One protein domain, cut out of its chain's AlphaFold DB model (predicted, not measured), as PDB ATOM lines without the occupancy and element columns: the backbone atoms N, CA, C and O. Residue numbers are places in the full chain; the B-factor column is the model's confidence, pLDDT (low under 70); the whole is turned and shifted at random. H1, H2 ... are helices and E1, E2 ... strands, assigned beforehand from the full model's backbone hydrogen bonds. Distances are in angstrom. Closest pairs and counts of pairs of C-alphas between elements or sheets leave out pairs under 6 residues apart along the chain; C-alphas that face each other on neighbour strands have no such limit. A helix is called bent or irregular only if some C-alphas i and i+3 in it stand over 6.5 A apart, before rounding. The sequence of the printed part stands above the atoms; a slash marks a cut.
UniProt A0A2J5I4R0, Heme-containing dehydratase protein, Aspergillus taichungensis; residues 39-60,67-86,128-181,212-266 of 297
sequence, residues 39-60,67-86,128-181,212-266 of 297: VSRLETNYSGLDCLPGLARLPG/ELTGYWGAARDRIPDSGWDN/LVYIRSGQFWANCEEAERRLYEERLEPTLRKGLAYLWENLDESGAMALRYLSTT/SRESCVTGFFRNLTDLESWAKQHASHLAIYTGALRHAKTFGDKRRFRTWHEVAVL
ATOM      1  N   VAL A  39     -20.840 -23.316  36.824       95.81
ATOM      2  CA  VAL A  39     -20.956 -23.438  38.289       95.81
ATOM      3  C   VAL A  39     -22.306 -22.909  38.787       95.81
ATOM      4  O   VAL A  39     -22.848 -23.405  39.768       95.81
ATOM      5  N   SER A  40     -22.892 -21.944  38.080       98.12
ATOM      6  CA  SER A  40     -24.228 -21.418  38.368       98.12
ATOM      7  C   SER A  40     -25.372 -22.401  38.073       98.12
ATOM      8  O   SER A  40     -26.485 -22.213  38.564       98.12
ATOM      9  N   ARG A  41     -25.109 -23.482  37.328       98.44
ATOM     10  CA  ARG A  41     -26.090 -24.509  36.929       98.44
ATOM     11  C   ARG A  41     -25.860 -25.862  37.590       98.44
ATOM     12  O   ARG A  41     -26.456 -26.859  37.174       98.44
ATOM     13  N   LEU A  42     -24.996 -25.913  38.596       97.62
ATOM     14  CA  LEU A  42     -24.739 -27.114  39.372       97.62
ATOM     15  C   LEU A  42     -24.939 -26.862  40.861       97.62
ATOM     16  O   LEU A  42     -24.834 -25.738  41.346       97.62
ATOM     17  N   GLU A  43     -25.208 -27.935  41.590       98.31
ATOM     18  CA  GLU A  43     -25.278 -27.944  43.045       98.31
ATOM     19  C   GLU A  43     -24.615 -29.204  43.600       98.31
ATOM     20  O   GLU A  43     -24.556 -30.249  42.942       98.31
ATOM     21  N   THR A  44     -24.131 -29.105  44.833       97.94
ATOM     22  CA  THR A  44     -23.581 -30.237  45.575       97.94
ATOM     23  C   THR A  44     -24.133 -30.251  46.987       97.94
ATOM     24  O   THR A  44     -24.291 -29.193  47.601       97.94
ATOM     25  N   ASN A  45     -24.339 -31.441  47.540       97.81
ATOM     26  CA  ASN A  45     -24.753 -31.614  48.925       97.81
ATOM     27  C   ASN A  45     -24.037 -32.812  49.548       97.81
ATOM     28  O   ASN A  45     -24.024 -33.898  48.969       97.81
ATOM     29  N   TYR A  46     -23.487 -32.633  50.748       97.31
ATOM     30  CA  TYR A  46     -22.752 -33.666  51.480       97.31
ATOM     31  C   TYR A  46     -23.305 -33.771  52.901       97.31
ATOM     32  O   TYR A  46     -23.385 -32.782  53.623       97.31
ATOM     33  N   SER A  47     -23.667 -34.978  53.345       95.19
ATOM     34  CA  SER A  47     -24.266 -35.178  54.673       95.19
ATOM     35  C   SER A  47     -23.260 -35.125  55.836       95.19
ATOM     36  O   SER A  47     -23.634 -35.413  56.974       95.19
ATOM     37  N   GLY A  48     -21.982 -34.866  55.551       93.62
ATOM     38  CA  GLY A  48     -20.892 -34.759  56.519       93.62
ATOM     39  C   GLY A  48     -19.556 -34.457  55.836       93.62
ATOM     40  O   GLY A  48     -19.404 -34.681  54.639       93.62
ATOM     41  N   LEU A  49     -18.596 -33.940  56.604       94.44
ATOM     42  CA  LEU A  49     -17.304 -33.451  56.095       94.44
ATOM     43  C   LEU A  49     -16.181 -34.501  56.138       94.44
ATOM     44  O   LEU A  49     -15.102 -34.286  55.601       94.44
ATOM     45  N   ASP A  50     -16.428 -35.651  56.762       91.69
ATOM     46  CA  ASP A  50     -15.512 -36.795  56.847       91.69
ATOM     47  C   ASP A  50     -15.554 -37.707  55.604       91.69
ATOM     48  O   ASP A  50     -14.884 -38.738  55.572       91.69
ATOM     49  N   CYS A  51     -16.311 -37.329  54.567       92.19
ATOM     50  CA  CYS A  51     -16.281 -37.940  53.238       92.19
ATOM     51  C   CYS A  51     -16.649 -36.895  52.171       92.19
ATOM     52  O   CYS A  51     -17.811 -36.514  52.049       92.19
ATOM     53  N   LEU A  52     -15.657 -36.448  51.395       94.94
ATOM     54  CA  LEU A  52     -15.807 -35.441  50.334       94.94
ATOM     55  C   LEU A  52     -15.334 -36.015  48.984       94.94
ATOM     56  O   LEU A  52     -14.170 -35.847  48.611       94.94
ATOM     57  N   PRO A  53     -16.165 -36.805  48.286       95.00
ATOM     58  CA  PRO A  53     -15.867 -37.318  46.949       95.00
ATOM     59  C   PRO A  53     -16.268 -36.322  45.848       95.00
ATOM     60  O   PRO A  53     -16.824 -35.262  46.120       95.00
ATOM     61  N   GLY A  54     -15.964 -36.680  44.597       95.25
ATOM     62  CA  GLY A  54     -16.401 -35.931  43.415       95.25
ATOM     63  C   GLY A  54     -15.863 -34.498  43.359       95.25
ATOM     64  O   GLY A  54     -14.662 -34.281  43.548       95.25
ATOM     65  N   LEU A  55     -16.740 -33.535  43.079       96.00
ATOM     66  CA  LEU A  55     -16.422 -32.113  42.899       96.00
ATOM     67  C   LEU A  55     -15.772 -31.486  44.142       96.00
ATOM     68  O   LEU A  55     -14.920 -30.604  44.007       96.00
ATOM     69  N   ALA A  56     -16.077 -31.987  45.343       96.25
ATOM     70  CA  ALA A  56     -15.443 -31.524  46.579       96.25
ATOM     71  C   ALA A  56     -13.933 -31.822  46.663       96.25
ATOM     72  O   ALA A  56     -13.249 -31.234  47.497       96.25
ATOM     73  N   ARG A  57     -13.389 -32.697  45.802       95.69
ATOM     74  CA  ARG A  57     -11.938 -32.963  45.719       95.69
ATOM     75  C   ARG A  57     -11.189 -32.031  44.773       95.69
ATOM     76  O   ARG A  57      -9.961 -32.111  44.708       95.69
ATOM     77  N   LEU A  58     -11.894 -31.207  44.000       94.81
ATOM     78  CA  LEU A  58     -11.239 -30.310  43.057       94.81
ATOM     79  C   LEU A  58     -10.407 -29.250  43.807       94.81
ATOM     80  O   LEU A  58     -10.822 -28.771  44.866       94.81
ATOM     81  N   PRO A  59      -9.228 -28.869  43.282       94.75
ATOM     82  CA  PRO A  59      -8.424 -27.812  43.882       94.75
ATOM     83  C   PRO A  59      -9.204 -26.499  43.989       94.75
ATOM     84  O   PRO A  59      -9.823 -26.060  43.024       94.75
ATOM     85  N   GLY A  60      -9.141 -25.854  45.154       91.81
ATOM     86  CA  GLY A  60      -9.825 -24.582  45.404       91.81
ATOM     87  C   GLY A  60     -11.296 -24.703  45.818       91.81
ATOM     88  O   GLY A  60     -11.894 -23.685  46.157       91.81
ATOM     89  N   GLU A  67     -28.757 -24.254  55.036       95.94
ATOM     90  CA  GLU A  67     -30.030 -24.777  55.558       95.94
ATOM     91  C   GLU A  67     -30.936 -25.355  54.463       95.94
ATOM     92  O   GLU A  67     -31.975 -25.941  54.751       95.94
ATOM     93  N   LEU A  68     -30.536 -25.231  53.193       96.38
ATOM     94  CA  LEU A  68     -31.276 -25.734  52.032       96.38
ATOM     95  C   LEU A  68     -31.212 -27.269  51.953       96.38
ATOM     96  O   LEU A  68     -30.506 -27.832  51.120       96.38
ATOM     97  N   THR A  69     -31.887 -27.964  52.867       93.56
ATOM     98  CA  THR A  69     -31.939 -29.427  52.977       93.56
ATOM     99  C   THR A  69     -33.220 -29.873  53.695       93.56
ATOM    100  O   THR A  69     -33.842 -29.097  54.413       93.56
ATOM    101  N   GLY A  70     -33.637 -31.129  53.509       88.44
ATOM    102  CA  GLY A  70     -34.774 -31.714  54.241       88.44
ATOM    103  C   GLY A  70     -36.176 -31.367  53.721       88.44
ATOM    104  O   GLY A  70     -37.158 -31.740  54.360       88.44
ATOM    105  N   TYR A  71     -36.295 -30.707  52.565       94.62
ATOM    106  CA  TYR A  71     -37.570 -30.451  51.884       94.62
ATOM    107  C   TYR A  71     -37.476 -30.716  50.373       94.62
ATOM    108  O   TYR A  71     -36.395 -30.680  49.777       94.62
ATOM    109  N   TRP A  72     -38.620 -30.990  49.740       96.12
ATOM    110  CA  TRP A  72     -38.710 -31.157  48.288       96.12
ATOM    111  C   TRP A  72     -38.515 -29.812  47.587       96.12
ATOM    112  O   TRP A  72     -39.265 -28.880  47.850       96.12
ATOM    113  N   GLY A  73     -37.520 -29.728  46.701       96.44
ATOM    114  CA  GLY A  73     -37.085 -28.476  46.065       96.44
ATOM    115  C   GLY A  73     -35.704 -28.003  46.528       96.44
ATOM    116  O   GLY A  73     -35.044 -27.274  45.803       96.44
ATOM    117  N   ALA A  74     -35.185 -28.520  47.648       97.38
ATOM    118  CA  ALA A  74     -33.899 -28.079  48.191       97.38
ATOM    119  C   ALA A  74     -32.715 -28.232  47.217       97.38
ATOM    120  O   ALA A  74     -31.786 -27.439  47.259       97.38
ATOM    121  N   ALA A  75     -32.725 -29.257  46.355       97.38
ATOM    122  CA  ALA A  75     -31.713 -29.410  45.305       97.38
ATOM    123  C   ALA A  75     -31.755 -28.261  44.293       97.38
ATOM    124  O   ALA A  75     -30.723 -27.657  44.025       97.38
ATOM    125  N   ARG A  76     -32.949 -27.909  43.802       98.19
ATOM    126  CA  ARG A  76     -33.152 -26.763  42.912       98.19
ATOM    127  C   ARG A  76     -32.696 -25.468  43.569       98.19
ATOM    128  O   ARG A  76     -31.918 -24.753  42.955       98.19
ATOM    129  N   ASP A  77     -33.096 -25.221  44.813       98.06
ATOM    130  CA  ASP A  77     -32.774 -23.978  45.527       98.06
ATOM    131  C   ASP A  77     -31.267 -23.810  45.797       98.06
ATOM    132  O   ASP A  77     -30.803 -22.700  46.054       98.06
ATOM    133  N   ARG A  78     -30.478 -24.894  45.722       98.06
ATOM    134  CA  ARG A  78     -29.008 -24.832  45.777       98.06
ATOM    135  C   ARG A  78     -28.347 -24.535  44.430       98.06
ATOM    136  O   ARG A  78     -27.163 -24.215  44.432       98.06
ATOM    137  N   ILE A  79     -29.066 -24.628  43.310       98.44
ATOM    138  CA  ILE A  79     -28.557 -24.249  41.985       98.44
ATOM    139  C   ILE A  79     -28.686 -22.724  41.847       98.44
ATOM    140  O   ILE A  79     -29.817 -22.233  41.841       98.44
ATOM    141  N   PRO A  80     -27.585 -21.961  41.698       98.00
ATOM    142  CA  PRO A  80     -27.648 -20.495  41.652       98.00
ATOM    143  C   PRO A  80     -28.599 -19.922  40.589       98.00
ATOM    144  O   PRO A  80     -29.358 -18.996  40.874       98.00
ATOM    145  N   ASP A  81     -28.615 -20.501  39.387       98.50
ATOM    146  CA  ASP A  81     -29.470 -20.053  38.281       98.50
ATOM    147  C   ASP A  81     -30.967 -20.283  38.539       98.50
ATOM    148  O   ASP A  81     -31.799 -19.641  37.900       98.50
ATOM    149  N   SER A  82     -31.345 -21.135  39.501       97.81
ATOM    150  CA  SER A  82     -32.759 -21.418  39.798       97.81
ATOM    151  C   SER A  82     -33.550 -20.188  40.255       97.81
ATOM    152  O   SER A  82     -34.774 -20.165  40.139       97.81
ATOM    153  N   GLY A  83     -32.860 -19.148  40.741       97.19
ATOM    154  CA  GLY A  83     -33.484 -17.890  41.146       97.19
ATOM    155  C   GLY A  83     -34.090 -17.090  39.986       97.19
ATOM    156  O   GLY A  83     -34.867 -16.168  40.233       97.19
ATOM    157  N   TRP A  84     -33.744 -17.414  38.736       96.62
ATOM    158  CA  TRP A  84     -34.222 -16.698  37.548       96.62
ATOM    159  C   TRP A  84     -34.452 -17.584  36.308       96.62
ATOM    160  O   TRP A  84     -35.102 -17.135  35.364       96.62
ATOM    161  N   ASP A  85     -33.974 -18.830  36.301       96.31
ATOM    162  CA  ASP A  85     -34.199 -19.837  35.259       96.31
ATOM    163  C   ASP A  85     -35.005 -21.019  35.829       96.31
ATOM    164  O   ASP A  85     -34.618 -21.669  36.800       96.31
ATOM    165  N   ASN A  86     -36.138 -21.339  35.198       94.69
ATOM    166  CA  ASN A  86     -36.966 -22.482  35.597       94.69
ATOM    167  C   ASN A  86     -36.410 -23.832  35.111       94.69
ATOM    168  O   ASN A  86     -36.910 -24.880  35.538       94.69
ATOM    169  N   LEU A 128     -30.867 -30.827  29.859       95.56
ATOM    170  CA  LEU A 128     -30.559 -32.196  30.276       95.56
ATOM    171  C   LEU A 128     -29.930 -32.164  31.675       95.56
ATOM    172  O   LEU A 128     -29.044 -31.354  31.939       95.56
ATOM    173  N   VAL A 129     -30.355 -33.060  32.564       97.62
ATOM    174  CA  VAL A 129     -29.834 -33.117  33.932       97.62
ATOM    175  C   VAL A 129     -28.895 -34.290  34.098       97.62
ATOM    176  O   VAL A 129     -29.249 -35.423  33.788       97.62
ATOM    177  N   TYR A 130     -27.714 -34.026  34.638       98.12
ATOM    178  CA  TYR A 130     -26.820 -35.042  35.169       98.12
ATOM    179  C   TYR A 130     -26.977 -35.114  36.688       98.12
ATOM    180  O   TYR A 130     -27.028 -34.083  37.357       98.12
ATOM    181  N   ILE A 131     -27.011 -36.327  37.233       98.12
ATOM    182  CA  ILE A 131     -26.924 -36.568  38.672       98.12
ATOM    183  C   ILE A 131     -25.882 -37.641  38.966       98.12
ATOM    184  O   ILE A 131     -25.831 -38.687  38.312       98.12
ATOM    185  N   ARG A 132     -25.100 -37.401  40.017       98.25
ATOM    186  CA  ARG A 132     -24.299 -38.406  40.707       98.25
ATOM    187  C   ARG A 132     -24.648 -38.383  42.188       98.25
ATOM    188  O   ARG A 132     -24.397 -37.390  42.852       98.25
ATOM    189  N   SER A 133     -25.223 -39.461  42.712       97.69
ATOM    190  CA  SER A 133     -25.603 -39.592  44.122       97.69
ATOM    191  C   SER A 133     -24.926 -40.804  44.744       97.69
ATOM    192  O   SER A 133     -25.110 -41.927  44.278       97.69
ATOM    193  N   GLY A 134     -24.127 -40.586  45.783       97.25
ATOM    194  CA  GLY A 134     -23.304 -41.622  46.389       97.25
ATOM    195  C   GLY A 134     -23.637 -41.945  47.834       97.25
ATOM    196  O   GLY A 134     -24.289 -41.188  48.558       97.25
ATOM    197  N   GLN A 135     -23.171 -43.124  48.228       97.19
ATOM    198  CA  GLN A 135     -23.289 -43.699  49.554       97.19
ATOM    199  C   GLN A 135     -21.902 -44.167  49.990       97.19
ATOM    200  O   GLN A 135     -21.206 -44.862  49.252       97.19
ATOM    201  N   PHE A 136     -21.501 -43.793  51.198       97.06
ATOM    202  CA  PHE A 136     -20.221 -44.159  51.785       97.06
ATOM    203  C   PHE A 136     -20.441 -44.677  53.202       97.06
ATOM    204  O   PHE A 136     -21.049 -44.008  54.042       97.06
ATOM    205  N   TRP A 137     -19.940 -45.879  53.470       96.81
ATOM    206  CA  TRP A 137     -20.118 -46.558  54.756       96.81
ATOM    207  C   TRP A 137     -18.838 -47.233  55.251       96.81
ATOM    208  O   TRP A 137     -18.878 -48.087  56.138       96.81
ATOM    209  N   ALA A 138     -17.678 -46.847  54.707       94.56
ATOM    210  CA  ALA A 138     -16.402 -47.422  55.126       94.56
ATOM    211  C   ALA A 138     -16.090 -47.154  56.605       94.56
ATOM    212  O   ALA A 138     -15.563 -48.035  57.279       94.56
ATOM    213  N   ASN A 139     -16.490 -45.979  57.100       94.31
ATOM    214  CA  ASN A 139     -16.268 -45.535  58.477       94.31
ATOM    215  C   ASN A 139     -17.368 -45.993  59.455       94.31
ATOM    216  O   ASN A 139     -17.314 -45.638  60.630       94.31
ATOM    217  N   CYS A 140     -18.382 -46.729  58.988       96.56
ATOM    218  CA  CYS A 140     -19.459 -47.228  59.837       96.56
ATOM    219  C   CYS A 140     -18.963 -48.320  60.786       96.56
ATOM    220  O   CYS A 140     -18.277 -49.258  60.372       96.56
ATOM    221  N   GLU A 141     -19.399 -48.247  62.044       96.00
ATOM    222  CA  GLU A 141     -19.319 -49.387  62.957       96.00
ATOM    223  C   GLU A 141     -20.168 -50.553  62.430       96.00
ATOM    224  O   GLU A 141     -21.060 -50.381  61.596       96.00
ATOM    225  N   GLU A 142     -19.916 -51.761  62.934       96.69
ATOM    226  CA  GLU A 142     -20.541 -52.980  62.416       96.69
ATOM    227  C   GLU A 142     -22.076 -52.923  62.398       96.69
ATOM    228  O   GLU A 142     -22.685 -53.309  61.398       96.69
ATOM    229  N   ALA A 143     -22.697 -52.420  63.467       97.12
ATOM    230  CA  ALA A 143     -24.151 -52.314  63.557       97.12
ATOM    231  C   ALA A 143     -24.729 -51.357  62.500       97.12
ATOM    232  O   ALA A 143     -25.748 -51.657  61.878       97.12
ATOM    233  N   GLU A 144     -24.065 -50.221  62.270       97.88
ATOM    234  CA  GLU A 144     -24.473 -49.244  61.260       97.88
ATOM    235  C   GLU A 144     -24.274 -49.772  59.842       97.88
ATOM    236  O   GLU A 144     -25.177 -49.657  59.010       97.88
ATOM    237  N   ARG A 145     -23.123 -50.402  59.590       96.75
ATOM    238  CA  ARG A 145     -22.811 -51.056  58.320       96.75
ATOM    239  C   ARG A 145     -23.880 -52.085  57.960       96.75
ATOM    240  O   ARG A 145     -24.462 -51.986  56.885       96.75
ATOM    241  N   ARG A 146     -24.171 -53.029  58.864       96.81
ATOM    242  CA  ARG A 146     -25.182 -54.068  58.617       96.81
ATOM    243  C   ARG A 146     -26.552 -53.457  58.350       96.81
ATOM    244  O   ARG A 146     -27.232 -53.882  57.426       96.81
ATOM    245  N   LEU A 147     -26.948 -52.421  59.095       96.31
ATOM    246  CA  LEU A 147     -28.243 -51.777  58.855       96.31
ATOM    247  C   LEU A 147     -28.327 -51.139  57.460       96.31
ATOM    248  O   LEU A 147     -29.377 -51.219  56.819       96.31
ATOM    249  N   TYR A 148     -27.239 -50.531  56.980       96.69
ATOM    250  CA  TYR A 148     -27.172 -50.023  55.613       96.69
ATOM    251  C   TYR A 148     -27.260 -51.164  54.585       96.69
ATOM    252  O   TYR A 148     -28.183 -51.164  53.769       96.69
ATOM    253  N   GLU A 149     -26.362 -52.148  54.665       96.75
ATOM    254  CA  GLU A 149     -26.212 -53.233  53.680       96.75
ATOM    255  C   GLU A 149     -27.444 -54.157  53.628       96.75
ATOM    256  O   GLU A 149     -27.869 -54.585  52.559       96.75
ATOM    257  N   GLU A 150     -28.076 -54.435  54.770       96.50
ATOM    258  CA  GLU A 150     -29.205 -55.370  54.853       96.50
ATOM    259  C   GLU A 150     -30.568 -54.698  54.633       96.50
ATOM    260  O   GLU A 150     -31.556 -55.384  54.357       96.50
ATOM    261  N   ARG A 151     -30.672 -53.366  54.778       94.44
ATOM    262  CA  ARG A 151     -31.968 -52.662  54.683       94.44
ATOM    263  C   ARG A 151     -31.978 -51.484  53.725       94.44
ATOM    264  O   ARG A 151     -32.857 -51.424  52.859       94.44
ATOM    265  N   LEU A 152     -31.059 -50.535  53.879       94.75
ATOM    266  CA  LEU A 152     -31.114 -49.292  53.108       94.75
ATOM    267  C   LEU A 152     -30.640 -49.493  51.661       94.75
ATOM    268  O   LEU A 152     -31.349 -49.080  50.745       94.75
ATOM    269  N   GLU A 153     -29.523 -50.190  51.435       96.31
ATOM    270  CA  GLU A 153     -29.021 -50.483  50.086       96.31
ATOM    271  C   GLU A 153     -30.014 -51.328  49.257       96.31
ATOM    272  O   GLU A 153     -30.295 -50.961  48.113       96.31
ATOM    273  N   PRO A 154     -30.647 -52.396  49.787       96.75
ATOM    274  CA  PRO A 154     -31.674 -53.123  49.041       96.75
ATOM    275  C   PRO A 154     -32.881 -52.253  48.671       96.75
ATOM    276  O   PRO A 154     -33.471 -52.434  47.605       96.75
ATOM    277  N   THR A 155     -33.248 -51.293  49.528       96.00
ATOM    278  CA  THR A 155     -34.318 -50.326  49.235       96.00
ATOM    279  C   THR A 155     -33.905 -49.384  48.100       96.00
ATOM    280  O   THR A 155     -34.686 -49.177  47.172       96.00
ATOM    281  N   LEU A 156     -32.661 -48.892  48.122       94.75
ATOM    282  CA  LEU A 156     -32.070 -48.113  47.032       94.75
ATOM    283  C   LEU A 156     -32.102 -48.887  45.711       94.75
ATOM    284  O   LEU A 156     -32.643 -48.394  44.725       94.75
ATOM    285  N   ARG A 157     -31.598 -50.125  45.696       95.25
ATOM    286  CA  ARG A 157     -31.546 -50.970  44.493       95.25
ATOM    287  C   ARG A 157     -32.923 -51.219  43.882       95.25
ATOM    288  O   ARG A 157     -33.053 -51.167  42.666       95.25
ATOM    289  N   LYS A 158     -33.958 -51.426  44.704       95.12
ATOM    290  CA  LYS A 158     -35.349 -51.532  44.225       95.12
ATOM    291  C   LYS A 158     -35.832 -50.240  43.565       95.12
ATOM    292  O   LYS A 158     -36.534 -50.295  42.562       95.12
ATOM    293  N   GLY A 159     -35.452 -49.083  44.105       93.69
ATOM    294  CA  GLY A 159     -35.776 -47.800  43.486       93.69
ATOM    295  C   GLY A 159     -35.085 -47.577  42.147       93.69
ATOM    296  O   GLY A 159     -35.718 -47.056  41.235       93.69
ATOM    297  N   LEU A 160     -33.840 -48.033  42.011       94.06
ATOM    298  CA  LEU A 160     -33.108 -47.992  40.743       94.06
ATOM    299  C   LEU A 160     -33.680 -48.960  39.707       94.06
ATOM    300  O   LEU A 160     -33.807 -48.578  38.551       94.06
ATOM    301  N   ALA A 161     -34.086 -50.163  40.124       93.44
ATOM    302  CA  ALA A 161     -34.764 -51.116  39.247       93.44
ATOM    303  C   ALA A 161     -36.025 -50.507  38.620       93.44
ATOM    304  O   ALA A 161     -36.178 -50.551  37.404       93.44
ATOM    305  N   TYR A 162     -36.853 -49.823  39.421       92.62
ATOM    306  CA  TYR A 162     -38.009 -49.096  38.891       92.62
ATOM    307  C   TYR A 162     -37.612 -48.058  37.831       92.62
ATOM    308  O   TYR A 162     -38.238 -48.006  36.777       92.62
ATOM    309  N   LEU A 163     -36.573 -47.250  38.079       91.94
ATOM    310  CA  LEU A 163     -36.125 -46.251  37.104       91.94
ATOM    311  C   LEU A 163     -35.664 -46.894  35.788       91.94
ATOM    312  O   LEU A 163     -35.985 -46.380  34.724       91.94
ATOM    313  N   TRP A 164     -34.951 -48.022  35.850       89.56
ATOM    314  CA  TRP A 164     -34.510 -48.755  34.659       89.56
ATOM    315  C   TRP A 164     -35.656 -49.389  33.870       89.56
ATOM    316  O   TRP A 164     -35.579 -49.473  32.649       89.56
ATOM    317  N   GLU A 165     -36.708 -49.829  34.554       90.06
ATOM    318  CA  GLU A 165     -37.873 -50.466  33.933       90.06
ATOM    319  C   GLU A 165     -38.896 -49.447  33.398       90.06
ATOM    320  O   GLU A 165     -39.723 -49.800  32.564       90.06
ATOM    321  N   ASN A 166     -38.833 -48.183  33.842       89.94
ATOM    322  CA  ASN A 166     -39.832 -47.143  33.557       89.94
ATOM    323  C   ASN A 166     -39.171 -45.842  33.061       89.94
ATOM    324  O   ASN A 166     -39.450 -44.750  33.563       89.94
ATOM    325  N   LEU A 167     -38.259 -45.952  32.089       86.56
ATOM    326  CA  LEU A 167     -37.454 -44.828  31.581       86.56
ATOM    327  C   LEU A 167     -38.314 -43.673  31.036       86.56
ATOM    328  O   LEU A 167     -38.080 -42.516  31.379       86.56
ATOM    329  N   ASP A 168     -39.349 -43.981  30.246       83.44
ATOM    330  CA  ASP A 168     -40.208 -42.960  29.629       83.44
ATOM    331  C   ASP A 168     -41.049 -42.188  30.660       83.44
ATOM    332  O   ASP A 168     -41.170 -40.963  30.570       83.44
ATOM    333  N   GLU A 169     -41.606 -42.897  31.651       87.44
ATOM    334  CA  GLU A 169     -42.419 -42.307  32.724       87.44
ATOM    335  C   GLU A 169     -41.554 -41.487  33.688       87.44
ATOM    336  O   GLU A 169     -41.895 -40.358  34.032       87.44
ATOM    337  N   SER A 170     -40.417 -42.044  34.109       89.56
ATOM    338  CA  SER A 170     -39.538 -41.407  35.094       89.56
ATOM    339  C   SER A 170     -38.667 -40.290  34.518       89.56
ATOM    340  O   SER A 170     -38.077 -39.524  35.280       89.56
ATOM    341  N   GLY A 171     -38.523 -40.225  33.192       91.12
ATOM    342  CA  GLY A 171     -37.570 -39.348  32.518       91.12
ATOM    343  C   GLY A 171     -36.105 -39.731  32.757       91.12
ATOM    344  O   GLY A 171     -35.215 -38.980  32.349       91.12
ATOM    345  N   ALA A 172     -35.827 -40.866  33.407       92.44
ATOM    346  CA  ALA A 172     -34.481 -41.409  33.518       92.44
ATOM    347  C   ALA A 172     -34.007 -41.903  32.148       92.44
ATOM    348  O   ALA A 172     -34.751 -42.530  31.400       92.44
ATOM    349  N   MET A 173     -32.751 -41.618  31.814       89.69
ATOM    350  CA  MET A 173     -32.202 -41.916  30.491       89.69
ATOM    351  C   MET A 173     -31.137 -43.009  30.562       89.69
ATOM    352  O   MET A 173     -31.237 -44.020  29.878       89.69
ATOM    353  N   ALA A 174     -30.131 -42.834  31.420       86.31
ATOM    354  CA  ALA A 174     -28.964 -43.715  31.455       86.31
ATOM    355  C   ALA A 174     -28.371 -43.816  32.862       86.31
ATOM    356  O   ALA A 174     -27.292 -43.292  33.138       86.31
ATOM    357  N   LEU A 175     -29.098 -44.451  33.781       92.62
ATOM    358  CA  LEU A 175     -28.643 -44.607  35.161       92.62
ATOM    359  C   LEU A 175     -27.730 -45.821  35.312       92.62
ATOM    360  O   LEU A 175     -27.989 -46.888  34.763       92.62
ATOM    361  N   ARG A 176     -26.679 -45.676  36.113       94.56
ATOM    362  CA  ARG A 176     -25.738 -46.740  36.463       94.56
ATOM    363  C   ARG A 176     -25.561 -46.764  37.969       94.56
ATOM    364  O   ARG A 176     -25.329 -45.716  38.563       94.56
ATOM    365  N   TYR A 177     -25.630 -47.949  38.570       96.12
ATOM    366  CA  TYR A 177     -25.211 -48.157  39.953       96.12
ATOM    367  C   TYR A 177     -23.803 -48.744  39.959       96.12
ATOM    368  O   TYR A 177     -23.580 -49.837  39.440       96.12
ATOM    369  N   LEU A 178     -22.853 -47.988  40.495       95.19
ATOM    370  CA  LEU A 178     -21.426 -48.266  40.431       95.19
ATOM    371  C   LEU A 178     -20.878 -48.464  41.840       95.19
ATOM    372  O   LEU A 178     -21.192 -47.684  42.738       95.19
ATOM    373  N   SER A 179     -20.013 -49.458  42.011       93.50
ATOM    374  CA  SER A 179     -19.204 -49.625  43.220       93.50
ATOM    375  C   SER A 179     -17.771 -49.196  42.937       93.50
ATOM    376  O   SER A 179     -17.217 -49.527  41.887       93.50
ATOM    377  N   THR A 180     -17.157 -48.482  43.876       90.31
ATOM    378  CA  THR A 180     -15.745 -48.109  43.774       90.31
ATOM    379  C   THR A 180     -14.872 -49.361  43.922       90.31
ATOM    380  O   THR A 180     -15.043 -50.156  44.850       90.31
ATOM    381  N   THR A 181     -13.908 -49.551  43.022       86.88
ATOM    382  CA  THR A 181     -12.917 -50.631  43.115       86.88
ATOM    383  C   THR A 181     -11.559 -50.060  43.509       86.88
ATOM    384  O   THR A 181     -11.150 -49.005  43.034       86.88
ATOM    385  N   SER A 212     -14.348 -51.495  47.801       84.25
ATOM    386  CA  SER A 212     -14.521 -50.239  48.529       84.25
ATOM    387  C   SER A 212     -15.955 -50.158  49.051       84.25
ATOM    388  O   SER A 212     -16.902 -50.540  48.364       84.25
ATOM    389  N   ARG A 213     -16.125 -49.639  50.268       93.44
ATOM    390  CA  ARG A 213     -17.440 -49.378  50.881       93.44
ATOM    391  C   ARG A 213     -17.961 -48.007  50.462       93.44
ATOM    392  O   ARG A 213     -18.240 -47.131  51.286       93.44
ATOM    393  N   GLU A 214     -18.002 -47.838  49.150       94.75
ATOM    394  CA  GLU A 214     -18.467 -46.652  48.461       94.75
ATOM    395  C   GLU A 214     -19.143 -47.084  47.163       94.75
ATOM    396  O   GLU A 214     -18.571 -47.820  46.351       94.75
ATOM    397  N   SER A 215     -20.361 -46.603  46.967       96.38
ATOM    398  CA  SER A 215     -21.105 -46.763  45.729       96.38
ATOM    399  C   SER A 215     -21.726 -45.439  45.313       96.38
ATOM    400  O   SER A 215     -21.858 -44.501  46.106       96.38
ATOM    401  N   CYS A 216     -22.080 -45.328  44.039       97.38
ATOM    402  CA  CYS A 216     -22.868 -44.213  43.555       97.38
ATOM    403  C   CYS A 216     -23.800 -44.620  42.426       97.38
ATOM    404  O   CYS A 216     -23.536 -45.535  41.650       97.38
ATOM    405  N   VAL A 217     -24.900 -43.892  42.337       97.00
ATOM    406  CA  VAL A 217     -25.770 -43.849  41.177       97.00
ATOM    407  C   VAL A 217     -25.320 -42.669  40.338       97.00
ATOM    408  O   VAL A 217     -25.174 -41.569  40.865       97.00
ATOM    409  N   THR A 218     -25.103 -42.872  39.048       97.00
ATOM    410  CA  THR A 218     -24.786 -41.788  38.118       97.00
ATOM    411  C   THR A 218     -25.597 -41.930  36.847       97.00
ATOM    412  O   THR A 218     -25.808 -43.044  36.373       97.00
ATOM    413  N   GLY A 219     -26.015 -40.813  36.268       95.25
ATOM    414  CA  GLY A 219     -26.629 -40.824  34.951       95.25
ATOM    415  C   GLY A 219     -27.388 -39.553  34.639       95.25
ATOM    416  O   GLY A 219     -27.219 -38.532  35.307       95.25
ATOM    417  N   PHE A 220     -28.224 -39.646  33.612       96.19
ATOM    418  CA  PHE A 220     -28.963 -38.514  33.078       96.19
ATOM    419  C   PHE A 220     -30.468 -38.654  33.294       96.19
ATOM    420  O   PHE A 220     -31.021 -39.756  33.207       96.19
ATOM    421  N   PHE A 221     -31.110 -37.515  33.521       95.75
ATOM    422  CA  PHE A 221     -32.549 -37.309  33.450       95.75
ATOM    423  C   PHE A 221     -32.856 -36.317  32.335       95.75
ATOM    424  O   PHE A 221     -32.096 -35.375  32.096       95.75
ATOM    425  N   ARG A 222     -34.006 -36.503  31.687       93.38
ATOM    426  CA  ARG A 222     -34.489 -35.658  30.594       93.38
ATOM    427  C   ARG A 222     -34.522 -34.178  30.985       93.38
ATOM    428  O   ARG A 222     -34.136 -33.341  30.177       93.38
ATOM    429  N   ASN A 223     -34.953 -33.863  32.206       94.44
ATOM    430  CA  ASN A 223     -34.949 -32.513  32.768       94.44
ATOM    431  C   ASN A 223     -35.032 -32.540  34.307       94.44
ATOM    432  O   ASN A 223     -35.224 -33.596  34.915       94.44
ATOM    433  N   LEU A 224     -34.907 -31.367  34.943       96.69
ATOM    434  CA  LEU A 224     -34.935 -31.249  36.405       96.69
ATOM    435  C   LEU A 224     -36.304 -31.596  37.003       96.69
ATOM    436  O   LEU A 224     -36.369 -32.193  38.074       96.69
ATOM    437  N   THR A 225     -37.394 -31.276  36.305       95.19
ATOM    438  CA  THR A 225     -38.756 -31.576  36.763       95.19
ATOM    439  C   THR A 225     -39.014 -33.077  36.867       95.19
ATOM    440  O   THR A 225     -39.660 -33.502  37.823       95.19
ATOM    441  N   ASP A 226     -38.495 -33.884  35.942       94.88
ATOM    442  CA  ASP A 226     -38.609 -35.346  35.984       94.88
ATOM    443  C   ASP A 226     -37.854 -35.920  37.193       94.88
ATOM    444  O   ASP A 226     -38.429 -36.673  37.985       94.88
ATOM    445  N   LEU A 227     -36.606 -35.478  37.406       96.12
ATOM    446  CA  LEU A 227     -35.815 -35.856  38.582       96.12
ATOM    447  C   LEU A 227     -36.541 -35.493  39.890       96.12
ATOM    448  O   LEU A 227     -36.668 -36.325  40.792       96.12
ATOM    449  N   GLU A 228     -37.054 -34.266  39.993       96.12
ATOM    450  CA  GLU A 228     -37.800 -33.800  41.165       96.12
ATOM    451  C   GLU A 228     -39.104 -34.572  41.375       96.12
ATOM    452  O   GLU A 228     -39.476 -34.852  42.515       96.12
ATOM    453  N   SER A 229     -39.814 -34.902  40.296       94.75
ATOM    454  CA  SER A 229     -41.088 -35.619  40.362       94.75
ATOM    455  C   SER A 229     -40.883 -37.041  40.859       94.75
ATOM    456  O   SER A 229     -41.553 -37.441  41.813       94.75
ATOM    457  N   TRP A 230     -39.889 -37.758  40.329       93.38
ATOM    458  CA  TRP A 230     -39.517 -39.064  40.865       93.38
ATOM    459  C   TRP A 230     -39.122 -38.971  42.343       93.38
ATOM    460  O   TRP A 230     -39.654 -39.714  43.170       93.38
ATOM    461  N   ALA A 231     -38.259 -38.014  42.698       92.38
ATOM    462  CA  ALA A 231     -37.790 -37.865  44.069       92.38
ATOM    463  C   ALA A 231     -38.935 -37.572  45.059       92.38
ATOM    464  O   ALA A 231     -38.984 -38.156  46.144       92.38
ATOM    465  N   LYS A 232     -39.872 -36.686  44.703       92.19
ATOM    466  CA  LYS A 232     -40.898 -36.192  45.635       92.19
ATOM    467  C   LYS A 232     -42.185 -37.024  45.664       92.19
ATOM    468  O   LYS A 232     -42.909 -36.961  46.654       92.19
ATOM    469  N   GLN A 233     -42.504 -37.760  44.595       90.38
ATOM    470  CA  GLN A 233     -43.787 -38.469  44.459       90.38
ATOM    471  C   GLN A 233     -43.641 -39.986  44.424       90.38
ATOM    472  O   GLN A 233     -44.544 -40.684  44.886       90.38
ATOM    473  N   HIS A 234     -42.542 -40.520  43.885       92.69
ATOM    474  CA  HIS A 234     -42.486 -41.950  43.628       92.69
ATOM    475  C   HIS A 234     -42.219 -42.747  44.911       92.69
ATOM    476  O   HIS A 234     -41.274 -42.479  45.660       92.69
ATOM    477  N   ALA A 235     -43.028 -43.786  45.141       91.12
ATOM    478  CA  ALA A 235     -42.975 -44.603  46.352       91.12
ATOM    479  C   ALA A 235     -41.581 -45.195  46.610       91.12
ATOM    480  O   ALA A 235     -41.172 -45.336  47.765       91.12
ATOM    481  N   SER A 236     -40.826 -45.504  45.550       89.75
ATOM    482  CA  SER A 236     -39.476 -46.043  45.698       89.75
ATOM    483  C   SER A 236     -38.488 -45.031  46.284       89.75
ATOM    484  O   SER A 236     -37.763 -45.383  47.214       89.75
ATOM    485  N   HIS A 237     -38.496 -43.770  45.838       91.69
ATOM    486  CA  HIS A 237     -37.641 -42.747  46.439       91.69
ATOM    487  C   HIS A 237     -38.130 -42.350  47.836       91.69
ATOM    488  O   HIS A 237     -37.321 -42.207  48.751       91.69
ATOM    489  N   LEU A 238     -39.447 -42.274  48.060       94.12
ATOM    490  CA  LEU A 238     -40.007 -42.024  49.393       94.12
ATOM    491  C   LEU A 238     -39.591 -43.099  50.413       94.12
ATOM    492  O   LEU A 238     -39.312 -42.777  51.573       94.12
ATOM    493  N   ALA A 239     -39.497 -44.364  49.990       93.12
ATOM    494  CA  ALA A 239     -38.990 -45.452  50.820       93.12
ATOM    495  C   ALA A 239     -37.500 -45.273  51.165       93.12
ATOM    496  O   ALA A 239     -37.121 -45.466  52.322       93.12
ATOM    497  N   ILE A 240     -36.675 -44.849  50.199       92.38
ATOM    498  CA  ILE A 240     -35.255 -44.520  50.416       92.38
ATOM    499  C   ILE A 240     -35.128 -43.351  51.400       92.38
ATOM    500  O   ILE A 240     -34.427 -43.469  52.404       92.38
ATOM    501  N   TYR A 241     -35.854 -42.256  51.161       92.19
ATOM    502  CA  TYR A 241     -35.843 -41.054  51.996       92.19
ATOM    503  C   TYR A 241     -36.255 -41.361  53.442       92.19
ATOM    504  O   TYR A 241     -35.536 -41.045  54.391       92.19
ATOM    505  N   THR A 242     -37.372 -42.068  53.621       93.00
ATOM    506  CA  THR A 242     -37.856 -42.477  54.950       93.00
ATOM    507  C   THR A 242     -36.880 -43.438  55.633       93.00
ATOM    508  O   THR A 242     -36.661 -43.353  56.845       93.00
ATOM    509  N   GLY A 243     -36.265 -44.347  54.870       93.31
ATOM    510  CA  GLY A 243     -35.218 -45.244  55.351       93.31
ATOM    511  C   GLY A 243     -33.988 -44.485  55.851       93.31
ATOM    512  O   GLY A 243     -33.516 -44.756  56.955       93.31
ATOM    513  N   ALA A 244     -33.524 -43.489  55.094       92.69
ATOM    514  CA  ALA A 244     -32.394 -42.639  55.456       92.69
ATOM    515  C   ALA A 244     -32.681 -41.792  56.706       92.69
ATOM    516  O   ALA A 244     -31.829 -41.708  57.592       92.69
ATOM    517  N   LEU A 245     -33.892 -41.234  56.840       93.00
ATOM    518  CA  LEU A 245     -34.316 -40.527  58.055       93.00
ATOM    519  C   LEU A 245     -34.333 -41.450  59.280       93.00
ATOM    520  O   LEU A 245     -33.851 -41.078  60.351       93.00
ATOM    521  N   ARG A 246     -34.852 -42.675  59.130       94.62
ATOM    522  CA  ARG A 246     -34.842 -43.671  60.208       94.62
ATOM    523  C   ARG A 246     -33.416 -44.054  60.594       94.62
ATOM    524  O   ARG A 246     -33.118 -44.107  61.780       94.62
ATOM    525  N   HIS A 247     -32.540 -44.277  59.613       94.88
ATOM    526  CA  HIS A 247     -31.119 -44.553  59.838       94.88
ATOM    527  C   HIS A 247     -30.451 -43.405  60.600       94.88
ATOM    528  O   HIS A 247     -29.789 -43.639  61.608       94.88
ATOM    529  N   ALA A 248     -30.694 -42.161  60.178       93.44
ATOM    530  CA  ALA A 248     -30.176 -40.976  60.850       93.44
ATOM    531  C   ALA A 248     -30.630 -40.890  62.313       93.44
ATOM    532  O   ALA A 248     -29.805 -40.674  63.197       93.44
ATOM    533  N   LYS A 249     -31.916 -41.143  62.581       95.50
ATOM    534  CA  LYS A 249     -32.469 -41.160  63.940       95.50
ATOM    535  C   LYS A 249     -31.870 -42.268  64.814       95.50
ATOM    536  O   LYS A 249     -31.654 -42.038  65.998       95.50
ATOM    537  N   THR A 250     -31.616 -43.452  64.255       96.50
ATOM    538  CA  THR A 250     -31.075 -44.601  65.001       96.50
ATOM    539  C   THR A 250     -29.656 -44.352  65.512       96.50
ATOM    540  O   THR A 250     -29.360 -44.702  66.651       96.50
ATOM    541  N   PHE A 251     -28.782 -43.761  64.692       96.06
ATOM    542  CA  PHE A 251     -27.365 -43.585  65.045       96.06
ATOM    543  C   PHE A 251     -27.025 -42.192  65.587       96.06
ATOM    544  O   PHE A 251     -26.004 -42.046  66.262       96.06
ATOM    545  N   GLY A 252     -27.867 -41.182  65.335       95.00
ATOM    546  CA  GLY A 252     -27.679 -39.816  65.830       95.00
ATOM    547  C   GLY A 252     -26.276 -39.283  65.534       95.00
ATOM    548  O   GLY A 252     -25.762 -39.442  64.426       95.00
ATOM    549  N   ASP A 253     -25.628 -38.719  66.549       93.56
ATOM    550  CA  ASP A 253     -24.289 -38.126  66.431       93.56
ATOM    551  C   ASP A 253     -23.177 -39.155  66.166       93.56
ATOM    552  O   ASP A 253     -22.106 -38.805  65.671       93.56
ATOM    553  N   LYS A 254     -23.418 -40.441  66.457       94.00
ATOM    554  CA  LYS A 254     -22.452 -41.521  66.188       94.00
ATOM    555  C   LYS A 254     -22.450 -41.964  64.727       94.00
ATOM    556  O   LYS A 254     -21.568 -42.718  64.331       94.00
ATOM    557  N   ARG A 255     -23.420 -41.506  63.930       96.25
ATOM    558  CA  ARG A 255     -23.594 -41.887  62.527       96.25
ATOM    559  C   ARG A 255     -22.339 -41.592  61.712       96.25
ATOM    560  O   ARG A 255     -21.912 -40.437  61.602       96.25
ATOM    561  N   ARG A 256     -21.814 -42.607  61.032       96.75
ATOM    562  CA  ARG A 256     -20.707 -42.495  60.070       96.75
ATOM    563  C   ARG A 256     -21.109 -42.824  58.640       96.75
ATOM    564  O   ARG A 256     -20.318 -42.579  57.734       96.75
ATOM    565  N   PHE A 257     -22.349 -43.257  58.411       97.50
ATOM    566  CA  PHE A 257     -22.912 -43.344  57.071       97.50
ATOM    567  C   PHE A 257     -23.000 -41.952  56.444       97.50
ATOM    568  O   PHE A 257     -23.497 -41.002  57.071       97.50
ATOM    569  N   ARG A 258     -22.505 -41.823  55.213       96.94
ATOM    570  CA  ARG A 258     -22.523 -40.576  54.449       96.94
ATOM    571  C   ARG A 258     -23.225 -40.761  53.125       96.94
ATOM    572  O   ARG A 258     -22.988 -41.721  52.400       96.94
ATOM    573  N   THR A 259     -24.065 -39.788  52.816       97.06
ATOM    574  CA  THR A 259     -24.689 -39.626  51.512       97.06
ATOM    575  C   THR A 259     -24.271 -38.291  50.943       97.06
ATOM    576  O   THR A 259     -24.107 -37.312  51.675       97.06
ATOM    577  N   TRP A 260     -24.139 -38.242  49.634       97.56
ATOM    578  CA  TRP A 260     -23.817 -37.022  48.923       97.56
ATOM    579  C   TRP A 260     -24.448 -37.067  47.544       97.56
ATOM    580  O   TRP A 260     -24.787 -38.143  47.042       97.56
ATOM    581  N   HIS A 261     -24.606 -35.908  46.925       98.06
ATOM    582  CA  HIS A 261     -24.946 -35.849  45.517       98.06
ATOM    583  C   HIS A 261     -24.432 -34.578  44.861       98.06
ATOM    584  O   HIS A 261     -24.144 -33.580  45.521       98.06
ATOM    585  N   GLU A 262     -24.356 -34.646  43.542       98.31
ATOM    586  CA  GLU A 262     -23.949 -33.580  42.641       98.31
ATOM    587  C   GLU A 262     -24.945 -33.590  41.482       98.31
ATOM    588  O   GLU A 262     -25.179 -34.643  40.877       98.31
ATOM    589  N   VAL A 263     -25.566 -32.446  41.206       98.62
ATOM    590  CA  VAL A 263     -26.555 -32.293  40.131       98.62
ATOM    591  C   VAL A 263     -26.112 -31.146  39.236       98.62
ATOM    592  O   VAL A 263     -25.721 -30.099  39.740       98.62
ATOM    593  N   ALA A 264     -26.171 -31.339  37.920       98.50
ATOM    594  CA  ALA A 264     -25.864 -30.308  36.933       98.50
ATOM    595  C   ALA A 264     -26.966 -30.231  35.869       98.50
ATOM    596  O   ALA A 264     -27.434 -31.263  35.385       98.50
ATOM    597  N   VAL A 265     -27.356 -29.011  35.493       98.31
ATOM    598  CA  VAL A 265     -28.332 -28.729  34.431       98.31
ATOM    599  C   VAL A 265     -27.597 -28.192  33.205       98.31
ATOM    600  O   VAL A 265     -27.156 -27.044  33.173       98.31
ATOM    601  N   LEU A 266     -27.474 -29.027  32.181       97.12
ATOM    602  CA  LEU A 266     -26.645 -28.762  31.011       97.12
ATOM    603  C   LEU A 266     -27.411 -27.950  29.968       97.12
ATOM    604  O   LEU A 266     -28.548 -28.274  29.620       97.12
TER     605      LEU A 266
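What this domain is: This is residues 39 to 60, 67 to 86, 128 to 181 and 212 to 266 of the 297 residues of the protein "Heme-containing dehydratase protein" of Aspergillus taichungensis (UniProt A0A2J5I4R0). A twisted wall of five antiparallel strands has the longer helices gathered on one side of it. There the bent but nearly straight H4 and the kinked H7 run side by side in opposite ways, H4 grazing the sheet and H7 farther out, while H6 stands up from the sheet and meets H7 at a corner. The short H2 covers edge strand E1 on the same face as H6, and H1 and H3 graze the sheet. The 151 printed residues hold seven named helices and five named strands, in chain order E1 H1 H2 H3 E2 H4 H5 E3 E4 H6 H7 E5; the sheet's order is E1 E5 E2 E4 E3 and the class is mixed. The whole is compact, with a radius of gyration of the C-alphas of 15.2 A and spans of 44 by 40 by 30 A.

Where its parts are: The strands are E1, residues 42 to 46, from C-alpha 42 at (-24.739, -27.114, 39.372); E5, 258 to 266, 26.6 A long, to C-alpha 266 at (-26.645, -28.762, 31.011); E2, 128 to 136, 26.7 A; E4, 212 to 221, 26.8 A; and E3, 176 to 181, 15.0 A. H4, residues 142 to 165, was assigned as one helix by its hydrogen bonds but is bent, with C-alphas 150 and 153 6.8 A apart; its arms are H4a, 142 to 150, and H4b, 153 to 165, 18.4 A. H7, residues 235 to 254, 28.7 A, is irregular, with C-alphas 250 and 253 9.5 A apart. H6 is residues 224 to 233, H1 54 to 57, H2 74 to 77, H3 80 to 83 and H5 167 to 170.

How they stand to each other: E1 and E5 are antiparallel, with N 43 and O 263 2.9 A apart, within hydrogen-bond range. So are N 130 and O 264 of E2 and E5, 2.9 A, N 133 and O 217 of E2 and E4, 2.8 A, and N 178 and O 216 of E3 and E4, 2.8 A. H6 lies over E2 and E4 at a height over the sheet of 11.2 A. H2 is at 8.5 A, over E1. E2, H4 H5, E3 and E4, H6 H7, E5 are split strand-helix-strand units, two strands running the same way with another between them, each with a right-handed crossover. H4b touches H7 at Gly 159 and Ser 236, C-alphas 4.7 A apart, at a shallow tilt of 22 degrees, opposite ways. H5 touches H6, closest at the C-alphas of Ser 170 and Asp 226, 6.2 A. In H4a, H4b and H6 every O i to N i+4 pair is within hydrogen-bond range, in H7 14 of 16.

The domain as a whole: The C-alphas farthest apart, of Trp 84 and Glu 142, are 46.1 A apart. Residues 61 to 66, 87 to 127 and 182 to 211 are not printed, with C-alpha gaps of 22.6, 12.8 and 5.7 A. Of the links printed whole, none is long. Mean pLDDT of the printed part is 94.9, and no printed residue is under 70.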